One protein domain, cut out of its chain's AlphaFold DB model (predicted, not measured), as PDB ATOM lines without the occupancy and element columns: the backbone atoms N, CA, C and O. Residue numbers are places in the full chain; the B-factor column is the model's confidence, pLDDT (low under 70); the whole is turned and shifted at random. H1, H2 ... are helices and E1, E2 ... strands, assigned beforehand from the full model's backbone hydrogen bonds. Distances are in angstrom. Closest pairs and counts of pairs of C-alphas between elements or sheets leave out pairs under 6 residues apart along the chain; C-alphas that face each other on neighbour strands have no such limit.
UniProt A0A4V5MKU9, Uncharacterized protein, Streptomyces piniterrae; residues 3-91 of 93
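What this domain is: This is residues 3 to 91 of the 93 residues of an uncharacterized protein of Streptomyces piniterrae (UniProt A0A4V5MKU9). One curled sheet folds back on itself, E1 and E2 facing E3 and E4 with E5 as the hinge; past E5, residues 74 to 79 and 81 to 91, mostly H1, stick out as an arm. The 89 printed residues run E1 E2 E3 E4 E5 H1, class mixed; the sheet's order is E1 E2 E5 E3 E4, all antiparallel. The whole is loose, radius of gyration of the C-alphas 15.2 A, spanning 50 by 33 by 24 A.

How they stand to each other: Start at E5, residues 62 to 70, which bends by 67 degrees at residue 67. Within hydrogen-bond range are its N 67 and O 14 of E2, residues 12 to 16, 3.0 A, and its N 64 and O 31 of E3, residues 30 to 37, 2.8 A. E2 forms a hairpin with E1, residues 3 to 6, N 5 and O 13 at 3.0 A; E3 forms one with E4, residues 44 to 51, N 34 and O 48 at 2.8 A. The closest C-alphas of E1 and E4, Pro 6 and Val 48, are 5.3 A apart. H1, residues 74 to 89, is not on the sheet; its every O i to N i+4 pair is within range.

Where its parts are: Find C-alpha 3 at (-51.760, 14.252, 28.003), where E1 begins. H1 runs 22.8 A to C-alpha 89 at (-26.053, 24.330, 39.909); E3 and E5 each run 22.6 A.

The domain as a whole: The printed part has no cut. The link E2 to E3 is long. pLDDT is under 70 at residues 10, 69 to 80, 82 to 84 and 86 to 91.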
ATOM      1  N   ARG A   3     -50.596  14.626  27.189       87.06
ATOM      2  CA  ARG A   3     -51.760  14.252  28.003       87.06
ATOM      3  C   ARG A   3     -51.307  13.755  29.375       87.06
ATOM      4  O   ARG A   3     -50.210  13.213  29.511       87.06
ATOM      5  N   HIS A   4     -52.145  13.993  30.376       89.50
ATOM      6  CA  HIS A   4     -51.877  13.647  31.765       89.50
ATOM      7  C   HIS A   4     -52.438  12.261  32.077       89.50
ATOM      8  O   HIS A   4     -53.602  11.997  31.771       89.50
ATOM      9  N   TYR A   5     -51.617  11.398  32.670       88.56
ATOM     10  CA  TYR A   5     -52.002  10.037  33.037       88.56
ATOM     11  C   TYR A   5     -51.624   9.739  34.492       88.56
ATOM     12  O   TYR A   5     -50.544  10.164  34.925       88.56
ATOM     13  N   PRO A   6     -52.473   9.011  35.238       90.06
ATOM     14  CA  PRO A   6     -52.113   8.497  36.553       90.06
ATOM     15  C   PRO A   6     -51.051   7.399  36.414       90.06
ATOM     16  O   PRO A   6     -51.039   6.661  35.430       90.06
ATOM     17  N   THR A   7     -50.152   7.275  37.387       87.50
ATOM     18  CA  THR A   7     -49.162   6.191  37.456       87.50
ATOM     19  C   THR A   7     -49.544   5.166  38.519       87.50
ATOM     20  O   THR A   7     -50.325   5.440  39.423       87.50
ATOM     21  N   ASN A   8     -48.936   3.984  38.462       82.12
ATOM     22  CA  ASN A   8     -49.158   2.891  39.418       82.12
ATOM     23  C   ASN A   8     -48.519   3.092  40.815       82.12
ATOM     24  O   ASN A   8     -48.402   2.136  41.574       82.12
ATOM     25  N   TYR A   9     -48.068   4.302  41.146       80.81
ATOM     26  CA  TYR A   9     -47.482   4.657  42.449       80.81
ATOM     27  C   TYR A   9     -47.915   6.067  42.875       80.81
ATOM     28  O   TYR A   9     -47.100   6.865  43.336       80.81
ATOM     29  N   ASP A  10     -49.195   6.380  42.638       68.25
ATOM     30  CA  ASP A  10     -49.887   7.603  43.075       68.25
ATOM     31  C   ASP A  10     -49.213   8.918  42.650       68.25
ATOM     32  O   ASP A  10     -49.272   9.946  43.331       68.25
ATOM     33  N   ARG A  11     -48.566   8.908  41.482       80.69
ATOM     34  CA  ARG A  11     -48.042  10.107  40.820       80.69
ATOM     35  C   ARG A  11     -48.769  10.306  39.503       80.69
ATOM     36  O   ARG A  11     -49.471   9.423  39.019       80.69
ATOM     37  N   TRP A  12     -48.582  11.470  38.904       85.94
ATOM     38  CA  TRP A  12     -49.066  11.724  37.558       85.94
ATOM     39  C   TRP A  12     -47.911  12.034  36.617       85.94
ATOM     40  O   TRP A  12     -46.835  12.467  37.034       85.94
ATOM     41  N   VAL A  13     -48.116  11.801  35.326       87.88
ATOM     42  CA  VAL A  13     -47.091  12.044  34.314       87.88
ATOM     43  C   VAL A  13     -47.687  12.647  33.050       87.88
ATOM     44  O   VAL A  13     -48.768  12.268  32.597       87.88
ATOM     45  N   TYR A  14     -46.957  13.600  32.474       89.69
ATOM     46  CA  TYR A  14     -47.260  14.180  31.172       89.69
ATOM     47  C   TYR A  14     -46.543  13.390  30.082       89.69
ATOM     48  O   TYR A  14     -45.312  13.438  29.964       89.69
ATOM     49  N   LEU A  15     -47.325  12.674  29.279       89.62
ATOM     50  CA  LEU A  15     -46.829  11.853  28.179       89.62
ATOM     51  C   LEU A  15     -47.201  12.467  26.836       89.62
ATOM     52  O   LEU A  15     -48.251  13.098  26.703       89.62
ATOM     53  N   ALA A  16     -46.358  12.252  25.827       89.06
ATOM     54  CA  ALA A  16     -46.704  12.581  24.448       89.06
ATOM     55  C   ALA A  16     -47.992  11.857  24.017       89.06
ATOM     56  O   ALA A  16     -48.320  10.788  24.535       89.06
ATOM     57  N   VAL A  17     -48.719  12.432  23.055       88.38
ATOM     58  CA  VAL A  17     -49.931  11.829  22.462       88.38
ATOM     59  C   VAL A  17     -49.612  10.790  21.374       88.38
ATOM     60  O   VAL A  17     -50.483   9.984  21.043       88.38
ATOM     61  N   GLU A  18     -48.347  10.644  20.988       89.44
ATOM     62  CA  GLU A  18     -47.881   9.599  20.069       89.44
ATOM     63  C   GLU A  18     -46.821   8.701  20.712       89.44
ATOM     64  O   GLU A  18     -46.093   9.119  21.617       89.44
ATOM     65  N   ASP A  19     -46.792   7.445  20.268       91.31
ATOM     66  CA  ASP A  19     -45.744   6.496  20.620       91.31
ATOM     67  C   ASP A  19     -44.550   6.726  19.709       91.31
ATOM     68  O   ASP A  19     -44.705   6.950  18.509       91.31
ATOM     69  N   LEU A  20     -43.360   6.627  20.286       90.44
ATOM     70  CA  LEU A  20     -42.104   6.627  19.553       90.44
ATOM     71  C   LEU A  20     -41.405   5.284  19.764       90.44
ATOM     72  O   LEU A  20     -41.632   4.628  20.783       90.44
ATOM     73  N   PRO A  21     -40.559   4.842  18.825       91.75
ATOM     74  CA  PRO A  21     -39.766   3.641  19.031       91.75
ATOM     75  C   PRO A  21     -38.747   3.873  20.156       91.75
ATOM     76  O   PRO A  21     -38.188   4.963  20.306       91.75
ATOM     77  N   ALA A  22     -38.476   2.838  20.950       90.88
ATOM     78  CA  ALA A  22     -37.613   2.944  22.124       90.88
ATOM     79  C   ALA A  22     -36.206   3.485  21.825       90.88
ATOM     80  O   ALA A  22     -35.629   4.174  22.666       90.88
ATOM     81  N   LYS A  23     -35.655   3.215  20.636       90.19
ATOM     82  CA  LYS A  23     -34.342   3.729  20.210       90.19
ATOM     83  C   LYS A  23     -34.261   5.260  20.170       90.19
ATOM     84  O   LYS A  23     -33.187   5.802  20.403       90.19
ATOM     85  N   ASP A  24     -35.384   5.934  19.922       90.12
ATOM     86  CA  ASP A  24     -35.447   7.389  19.742       90.12
ATOM     87  C   ASP A  24     -35.765   8.119  21.062       90.12
ATOM     88  O   ASP A  24     -35.792   9.345  21.121       90.12
ATOM     89  N   VAL A  25     -35.990   7.375  22.152       86.19
ATOM     90  CA  VAL A  25     -36.345   7.917  23.469       86.19
ATOM     91  C   VAL A  25     -35.326   7.441  24.496       86.19
ATOM     92  O   VAL A  25     -35.085   6.243  24.623       86.19
ATOM     93  N   ALA A  26     -34.739   8.346  25.282       84.62
ATOM     94  CA  ALA A  26     -33.796   7.938  26.325       84.62
ATOM     95  C   ALA A  26     -34.501   7.075  27.398       84.62
ATOM     96  O   ALA A  26     -35.618   7.423  27.793       84.62
ATOM     97  N   PRO A  27     -33.861   6.012  27.935       84.44
ATOM     98  CA  PRO A  27     -34.487   5.060  28.863       84.44
ATOM     99  C   PRO A  27     -35.257   5.709  30.021       84.44
ATOM    100  O   PRO A  27     -36.366   5.294  30.354       84.44
ATOM    101  N   ARG A  28     -34.718   6.799  30.587       82.06
ATOM    102  CA  ARG A  28     -35.332   7.530  31.708       82.06
ATOM    103  C   ARG A  28     -36.707   8.133  31.399       82.06
ATOM    104  O   ARG A  28     -37.486   8.313  32.338       82.06
ATOM    105  N   TYR A  29     -36.997   8.398  30.124       86.06
ATOM    106  CA  TYR A  29     -38.235   9.002  29.625       86.06
ATOM    107  C   TYR A  29     -39.175   7.999  28.953       86.06
ATOM    108  O   TYR A  29     -40.178   8.417  28.378       86.06
ATOM    109  N   ARG A  30     -38.879   6.695  29.009       89.38
ATOM    110  CA  ARG A  30     -39.719   5.663  28.393       89.38
ATOM    111  C   ARG A  30     -40.824   5.213  29.337       89.38
ATOM    112  O   ARG A  30     -40.568   4.681  30.420       89.38
ATOM    113  N   TRP A  31     -42.056   5.378  28.883       91.31
ATOM    114  CA  TRP A  31     -43.253   4.915  29.573       91.31
ATOM    115  C   TRP A  31     -44.066   3.998  28.670       91.31
ATOM    116  O   TRP A  31     -43.899   3.987  27.454       91.31
ATOM    117  N   ARG A  32     -44.965   3.224  29.266       90.69
ATOM    118  CA  ARG A  32     -46.020   2.496  28.564       90.69
ATOM    119  C   ARG A  32     -47.358   2.875  29.168       90.69
ATOM    120  O   ARG A  32     -47.445   3.122  30.367       90.69
ATOM    121  N   LEU A  33     -48.385   2.925  28.332       90.81
ATOM    122  CA  LEU A  33     -49.760   3.032  28.794       90.81
ATOM    123  C   LEU A  33     -50.330   1.626  28.903       90.81
ATOM    124  O   LEU A  33     -50.349   0.883  27.922       90.81
ATOM    125  N   GLU A  34     -50.788   1.270  30.091       89.69
ATOM    126  CA  GLU A  34     -51.512   0.035  30.328       89.69
ATOM    127  C   GLU A  34     -52.990   0.351  30.502       89.69
ATOM    128  O   GLU A  34     -53.378   1.217  31.283       89.69
ATOM    129  N   THR A  35     -53.823  -0.338  29.728       90.25
ATOM    130  CA  THR A  35     -55.274  -0.204  29.828       90.25
ATOM    131  C   THR A  35     -55.788  -1.161  30.891       90.25
ATOM    132  O   THR A  35     -55.703  -2.378  30.719       90.25
ATOM    133  N   ILE A  36     -56.370  -0.618  31.955       87.62
ATOM    134  CA  ILE A  36     -57.066  -1.394  32.974       87.62
ATOM    135  C   ILE A  36     -58.437  -1.773  32.420       87.62
ATOM    136  O   ILE A  36     -59.199  -0.927  31.946       87.62
ATOM    137  N   ARG A  37     -58.754  -3.066  32.471       88.62
ATOM    138  CA  ARG A  37     -60.037  -3.617  32.022       88.62
ATOM    139  C   ARG A  37     -60.881  -4.029  33.218       88.62
ATOM    140  O   ARG A  37     -60.343  -4.462  34.236       88.62
ATOM    141  N   ALA A  38     -62.199  -3.910  33.085       85.62
ATOM    142  CA  ALA A  38     -63.120  -4.425  34.089       85.62
ATOM    143  C   ALA A  38     -62.960  -5.953  34.245       85.62
ATOM    144  O   ALA A  38     -62.741  -6.653  33.249       85.62
ATOM    145  N   PRO A  39     -63.118  -6.503  35.464       85.06
ATOM    146  CA  PRO A  39     -63.161  -7.946  35.660       85.06
ATOM    147  C   PRO A  39     -64.218  -8.578  34.749       85.06
ATOM    148  O   PRO A  39     -65.361  -8.127  34.710       85.06
ATOM    149  N   TYR A  40     -63.824  -9.615  34.009       85.12
ATOM    150  CA  TYR A  40     -64.701 -10.372  33.105       85.12
ATOM    151  C   TYR A  40     -65.319  -9.566  31.948       85.12
ATOM    152  O   TYR A  40     -66.284 -10.017  31.336       85.12
ATOM    153  N   SER A  41     -64.764  -8.398  31.609       84.44
ATOM    154  CA  SER A  41     -65.252  -7.569  30.507       84.44
ATOM    155  C   SER A  41     -64.097  -7.001  29.673       84.44
ATOM    156  O   SER A  41     -63.061  -6.620  30.217       84.44
ATOM    157  N   PRO A  42     -64.246  -6.903  28.339       80.44
ATOM    158  CA  PRO A  42     -63.258  -6.246  27.488       80.44
ATOM    159  C   PRO A  42     -63.287  -4.713  27.609       80.44
ATOM    160  O   PRO A  42     -62.460  -4.043  26.992       80.44
ATOM    161  N   VAL A  43     -64.232  -4.148  28.368       85.12
ATOM    162  CA  VAL A  43     -64.387  -2.700  28.531       85.12
ATOM    163  C   VAL A  43     -63.211  -2.131  29.325       85.12
ATOM    164  O   VAL A  43     -62.933  -2.553  30.451       85.12
ATOM    165  N   ALA A  44     -62.530  -1.155  28.722       84.19
ATOM    166  CA  ALA A  44     -61.514  -0.351  29.385       84.19
ATOM    167  C   ALA A  44     -62.176   0.528  30.452       84.19
ATOM    168  O   ALA A  44     -63.097   1.284  30.145       84.19
ATOM    169  N   VAL A  45     -61.706   0.413  31.690       87.25
ATOM    170  CA  VAL A  45     -62.177   1.233  32.814       87.25
ATOM    171  C   VAL A  45     -61.221   2.375  33.119       87.25
ATOM    172  O   VAL A  45     -61.671   3.424  33.562       87.25
ATOM    173  N   ASP A  46     -59.926   2.189  32.852       86.88
ATOM    174  CA  ASP A  46     -58.915   3.218  33.081       86.88
ATOM    175  C   ASP A  46     -57.656   2.970  32.234       86.88
ATOM    176  O   ASP A  46     -57.491   1.908  31.626       86.88
ATOM    177  N   VAL A  47     -56.754   3.948  32.190       90.12
ATOM    178  CA  VAL A  47     -55.431   3.843  31.576       90.12
ATOM    179  C   VAL A  47     -54.389   4.414  32.529       90.12
ATOM    180  O   VAL A  47     -54.422   5.596  32.864       90.12
ATOM    181  N   VAL A  48     -53.409   3.591  32.894       91.00
ATOM    182  CA  VAL A  48     -52.307   3.982  33.775       91.00
ATOM    183  C   VAL A  48     -50.990   4.043  33.016       91.00
ATOM    184  O   VAL A  48     -50.705   3.240  32.128       91.00
ATOM    185  N   ALA A  49     -50.160   5.013  33.374       91.56
ATOM    186  CA  ALA A  49     -48.807   5.145  32.877       91.56
ATOM    187  C   ALA A  49     -47.842   4.344  33.751       91.56
ATOM    188  O   ALA A  49     -47.645   4.628  34.934       91.56
ATOM    189  N   MET A  50     -47.187   3.366  33.141       89.25
ATOM    190  CA  MET A  50     -46.154   2.561  33.769       89.25
ATOM    191  C   MET A  50     -44.776   2.951  33.266       89.25
ATOM    192  O   MET A  50     -44.536   3.077  32.063       89.25
ATOM    193  N   ARG A  51     -43.836   3.089  34.198       86.12
ATOM    194  CA  ARG A  51     -42.427   3.273  33.852       86.12
ATOM    195  C   ARG A  51     -41.833   1.924  33.490       86.12
ATOM    196  O   ARG A  51     -41.969   0.972  34.256       86.12
ATOM    197  N   ILE A  52     -41.159   1.854  32.349       85.25
ATOM    198  CA  ILE A  52     -40.500   0.621  31.925       85.25
ATOM    199  C   ILE A  52     -39.317   0.384  32.871       85.25
ATOM    200  O   ILE A  52     -38.379   1.178  32.917       85.25
ATOM    201  N   ARG A  53     -39.404  -0.664  33.693       72.50
ATOM    202  CA  ARG A  53     -38.359  -1.092  34.630       72.50
ATOM    203  C   ARG A  53     -38.096  -2.584  34.426       72.50
ATOM    204  O   ARG A  53     -39.034  -3.356  34.258       72.50
ATOM    205  N   GLY A  54     -36.828  -2.986  34.456       71.81
ATOM    206  CA  GLY A  54     -36.412  -4.392  34.397       71.81
ATOM    207  C   GLY A  54     -36.113  -4.895  32.986       71.81
ATOM    208  O   GLY A  54     -34.962  -5.199  32.695       71.81
ATOM    209  N   ILE A  55     -37.124  -4.984  32.116       74.50
ATOM    210  CA  ILE A  55     -36.941  -5.482  30.744       74.50
ATOM    211  C   ILE A  55     -36.765  -4.298  29.802       74.50
ATOM    212  O   ILE A  55     -37.691  -3.507  29.606       74.50
ATOM    213  N   GLU A  56     -35.570  -4.191  29.226       81.75
ATOM    214  CA  GLU A  56     -35.282  -3.191  28.208       81.75
ATOM    215  C   GLU A  56     -36.142  -3.479  26.964       81.75
ATOM    216  O   GLU A  56     -36.121  -4.602  26.450       81.75
ATOM    217  N   PRO A  57     -36.932  -2.502  26.492       86.12
ATOM    218  CA  PRO A  57     -37.765  -2.676  25.314       86.12
ATOM    219  C   PRO A  57     -36.883  -2.836  24.071       86.12
ATOM    220  O   PRO A  57     -35.789  -2.271  23.993       86.12
ATOM    221  N   LEU A  58     -37.365  -3.575  23.074       90.81
ATOM    222  CA  LEU A  58     -36.654  -3.678  21.801       90.81
ATOM    223  C   LEU A  58     -36.542  -2.286  21.153       90.81
ATOM    224  O   LEU A  58     -37.425  -1.453  21.347       90.81
ATOM    225  N   PRO A  59     -35.514  -2.018  20.327       88.12
ATOM    226  CA  PRO A  59     -35.317  -0.707  19.696       88.12
ATOM    227  C   PRO A  59     -36.546  -0.158  18.955       88.12
ATOM    228  O   PRO A  59     -36.735   1.055  18.901       88.12
ATOM    229  N   SER A  60     -37.374  -1.046  18.400       91.50
ATOM    230  CA  SER A  60     -38.594  -0.709  17.655       91.50
ATOM    231  C   SER A  60     -39.873  -0.770  18.495       91.50
ATOM    232  O   SER A  60     -40.943  -0.472  17.968       91.50
ATOM    233  N   ASP A  61     -39.794  -1.169  19.766       91.00
ATOM    234  CA  ASP A  61     -40.971  -1.247  20.628       91.00
ATOM    235  C   ASP A  61     -41.556   0.152  20.852       91.00
ATOM    236  O   ASP A  61     -40.798   1.097  21.107       91.00
ATOM    237  N   PRO A  62     -42.892   0.293  20.829       90.19
ATOM    238  CA  PRO A  62     -43.540   1.562  21.105       90.19
ATOM    239  C   PRO A  62     -43.386   1.929  22.584       90.19
ATOM    240  O   PRO A  62     -43.670   1.133  23.489       90.19
ATOM    241  N   VAL A  63     -42.941   3.158  22.822       91.81
ATOM    242  CA  VAL A  63     -42.852   3.774  24.143       91.81
ATOM    243  C   VAL A  63     -43.447   5.174  24.102       91.81
ATOM    244  O   VAL A  63     -43.334   5.893  23.109       91.81
ATOM    245  N   ARG A  64     -44.036   5.590  25.220       91.38
ATOM    246  CA  ARG A  64     -44.514   6.949  25.436       91.38
ATOM    247  C   ARG A  64     -43.410   7.820  26.012       91.38
ATOM    248  O   ARG A  64     -42.987   7.565  27.141       91.38
ATOM    249  N   PRO A  65     -42.979   8.868  25.295       87.56
ATOM    250  CA  PRO A  65     -42.059   9.849  25.845       87.56
ATOM    251  C   PRO A  65     -42.726  10.633  26.977       87.56
ATOM    252  O   PRO A  65     -43.792  11.232  26.789       87.56
ATOM    253  N   ALA A  66     -42.085  10.662  28.143       82.62
ATOM    254  CA  ALA A  66     -42.447  11.576  29.220       82.62
ATOM    255  C   ALA A  66     -41.679  12.885  29.143       82.62
ATOM    256  O   ALA A  66     -40.479  12.900  28.889       82.62
ATOM    257  N   HIS A  67     -42.387  13.965  29.461       74.19
ATOM    258  CA  HIS A  67     -41.816  15.306  29.551       74.19
ATOM    259  C   HIS A  67     -41.565  15.700  31.012       74.19
ATOM    260  O   HIS A  67     -40.553  16.321  31.316       74.19
ATOM    261  N   ARG A  68     -42.474  15.322  31.927       72.31
ATOM    262  CA  ARG A  68     -42.368  15.602  33.368       72.31
ATOM    263  C   ARG A  68     -43.264  14.659  34.174       72.31
ATOM    264  O   ARG A  68     -44.432  14.479  33.825       72.31
ATOM    265  N   ALA A  69     -42.731  14.084  35.250       68.50
ATOM    266  CA  ALA A  69     -43.533  13.440  36.288       68.50
ATOM    267  C   ALA A  69     -43.846  14.478  37.374       68.50
ATOM    268  O   ALA A  69     -42.965  15.244  37.759       68.50
ATOM    269  N   VAL A  70     -45.090  14.523  37.842       66.50
ATOM    270  CA  VAL A  70     -45.541  15.437  38.893       66.50
ATOM    271  C   VAL A  70     -46.059  14.614  40.065       66.50
ATOM    272  O   VAL A  70     -46.960  13.783  39.927       66.50
ATOM    273  N   CYS A  71     -45.458  14.840  41.228       64.12
ATOM    274  CA  CYS A  71     -46.008  14.404  42.502       64.12
ATOM    275  C   CYS A  71     -47.067  15.407  42.948       64.12
ATOM    276  O   CYS A  71     -46.832  16.607  42.872       64.12
ATOM    277  N   LEU A  72     -48.203  14.927  43.452       63.12
ATOM    278  CA  LEU A  72     -49.191  15.797  44.099       63.12
ATOM    279  C   LEU A  72     -48.907  16.008  45.598       63.12
ATOM    280  O   LEU A  72     -49.578  16.818  46.229       63.12
ATOM    281  N   SER A  73     -47.932  15.289  46.169       68.31
ATOM    282  CA  SER A  73     -47.518  15.483  47.563       68.31
ATOM    283  C   SER A  73     -46.690  16.771  47.701       68.31
ATOM    284  O   SER A  73     -45.711  16.915  46.963       68.31
ATOM    285  N   PRO A  74     -47.040  17.682  48.630       65.38
ATOM    286  CA  PRO A  74     -46.313  18.933  48.841       65.38
ATOM    287  C   PRO A  74     -44.850  18.709  49.249       65.38
ATOM    288  O   PRO A  74     -43.972  19.389  48.725       65.38
ATOM    289  N   ASP A  75     -44.565  17.703  50.079       69.00
ATOM    290  CA  ASP A  75     -43.192  17.385  50.501       69.00
ATOM    291  C   ASP A  75     -42.334  16.935  49.307       69.00
ATOM    292  O   ASP A  75     -41.206  17.384  49.112       69.00
ATOM    293  N   ALA A  76     -42.916  16.114  48.429       61.88
ATOM    294  CA  ALA A  76     -42.237  15.622  47.233       61.88
ATOM    295  C   ALA A  76     -42.047  16.708  46.157       61.88
ATOM    296  O   ALA A  76     -41.174  16.570  45.301       61.88
ATOM    297  N   LEU A  77     -42.872  17.764  46.159       64.38
ATOM    298  CA  LEU A  77     -42.670  18.927  45.292       64.38
ATOM    299  C   LEU A  77     -41.440  19.720  45.734       64.38
ATOM    300  O   LEU A  77     -40.634  20.099  44.886       64.38
ATOM    301  N   GLN A  78     -41.258  19.896  47.042       67.12
ATOM    302  CA  GLN A  78     -40.129  20.639  47.592       67.12
ATOM    303  C   GLN A  78     -38.793  19.909  47.390       67.12
ATOM    304  O   GLN A  78     -37.804  20.531  47.012       67.12
ATOM    305  N   GLU A  79     -38.764  18.585  47.556       66.69
ATOM    306  CA  GLU A  79     -37.582  17.766  47.241       66.69
ATOM    307  C   GLU A  79     -37.208  17.842  45.750       66.69
ATOM    308  O   GLU A  79     -36.036  17.989  45.408       66.69
ATOM    309  N   ALA A  80     -38.201  17.802  44.854       63.62
ATOM    310  CA  ALA A  80     -37.971  17.892  43.412       63.62
ATOM    311  C   ALA A  80     -37.480  19.282  42.968       63.62
ATOM    312  O   ALA A  80     -36.687  19.379  42.033       63.62
ATOM    313  N   GLU A  81     -37.940  20.357  43.613       70.62
ATOM    314  CA  GLU A  81     -37.412  21.709  43.388       70.62
ATOM    315  C   GLU A  81     -35.944  21.809  43.810       70.62
ATOM    316  O   GLU A  81     -35.137  22.356  43.060       70.62
ATOM    317  N   GLN A  82     -35.580  21.213  44.949       67.31
ATOM    318  CA  GLN A  82     -34.193  21.180  45.408       67.31
ATOM    319  C   GLN A  82     -33.290  20.373  44.475       67.31
ATOM    320  O   GLN A  82     -32.210  20.845  44.140       67.31
ATOM    321  N   GLU A  83     -33.725  19.199  44.015       68.81
ATOM    322  CA  GLU A  83     -32.961  18.375  43.069       68.81
ATOM    323  C   GLU A  83     -32.785  19.094  41.721       68.81
ATOM    324  O   GLU A  83     -31.686  19.121  41.171       68.81
ATOM    325  N   ALA A  84     -33.829  19.772  41.228       68.44
ATOM    326  CA  ALA A  84     -33.754  20.576  40.008       68.44
ATOM    327  C   ALA A  84     -32.835  21.798  40.151       68.44
ATOM    328  O   ALA A  84     -32.199  22.195  39.177       68.44
ATOM    329  N   GLU A  85     -32.773  22.417  41.330       70.88
ATOM    330  CA  GLU A  85     -31.842  23.511  41.616       70.88
ATOM    331  C   GLU A  85     -30.400  23.006  41.735       70.88
ATOM    332  O   GLU A  85     -29.475  23.645  41.239       70.88
ATOM    333  N   GLN A  86     -30.215  21.812  42.299       62.16
ATOM    334  CA  GLN A  86     -28.921  21.141  42.404       62.16
ATOM    335  C   GLN A  86     -28.388  20.715  41.031       62.16
ATOM    336  O   GLN A  86     -27.213  20.922  40.751       62.16
ATOM    337  N   GLU A  87     -29.249  20.200  40.148       64.88
ATOM    338  CA  GLU A  87     -28.896  19.858  38.763       64.88
ATOM    339  C   GLU A  87     -28.549  21.120  37.955       64.88
ATOM    340  O   GLU A  87     -27.576  21.127  37.207       64.88
ATOM    341  N   ARG A  88     -29.272  22.230  38.173       66.81
ATOM    342  CA  ARG A  88     -28.976  23.534  37.548       66.81
ATOM    343  C   ARG A  88     -27.684  24.171  38.066       66.81
ATOM    344  O   ARG A  88     -27.047  24.917  37.338       66.81
ATOM    345  N   ALA A  89     -27.316  23.897  39.316       69.56
ATOM    346  CA  ALA A  89     -26.053  24.330  39.909       69.56
ATOM    347  C   ALA A  89     -24.872  23.408  39.549       69.56
ATOM    348  O   ALA A  89     -23.719  23.815  39.689       69.56
ATOM    349  N   ALA A  90     -25.145  22.176  39.109       62.56
ATOM    350  CA  ALA A  90     -24.145  21.178  38.731       62.56
ATOM    351  C   ALA A  90     -23.713  21.252  37.254       62.56
ATOM    352  O   ALA A  90     -22.778  20.547  36.875       62.56
ATOM    353  N   ASP A  91     -24.342  22.115  36.452       54.59
ATOM    354  CA  ASP A  91     -23.917  22.476  35.096       54.59
ATOM    355  C   ASP A  91     -23.324  23.901  35.108       54.59
ATOM    356  O   ASP A  91     -24.019  24.870  34.793       54.59
TER     357      ASP A  91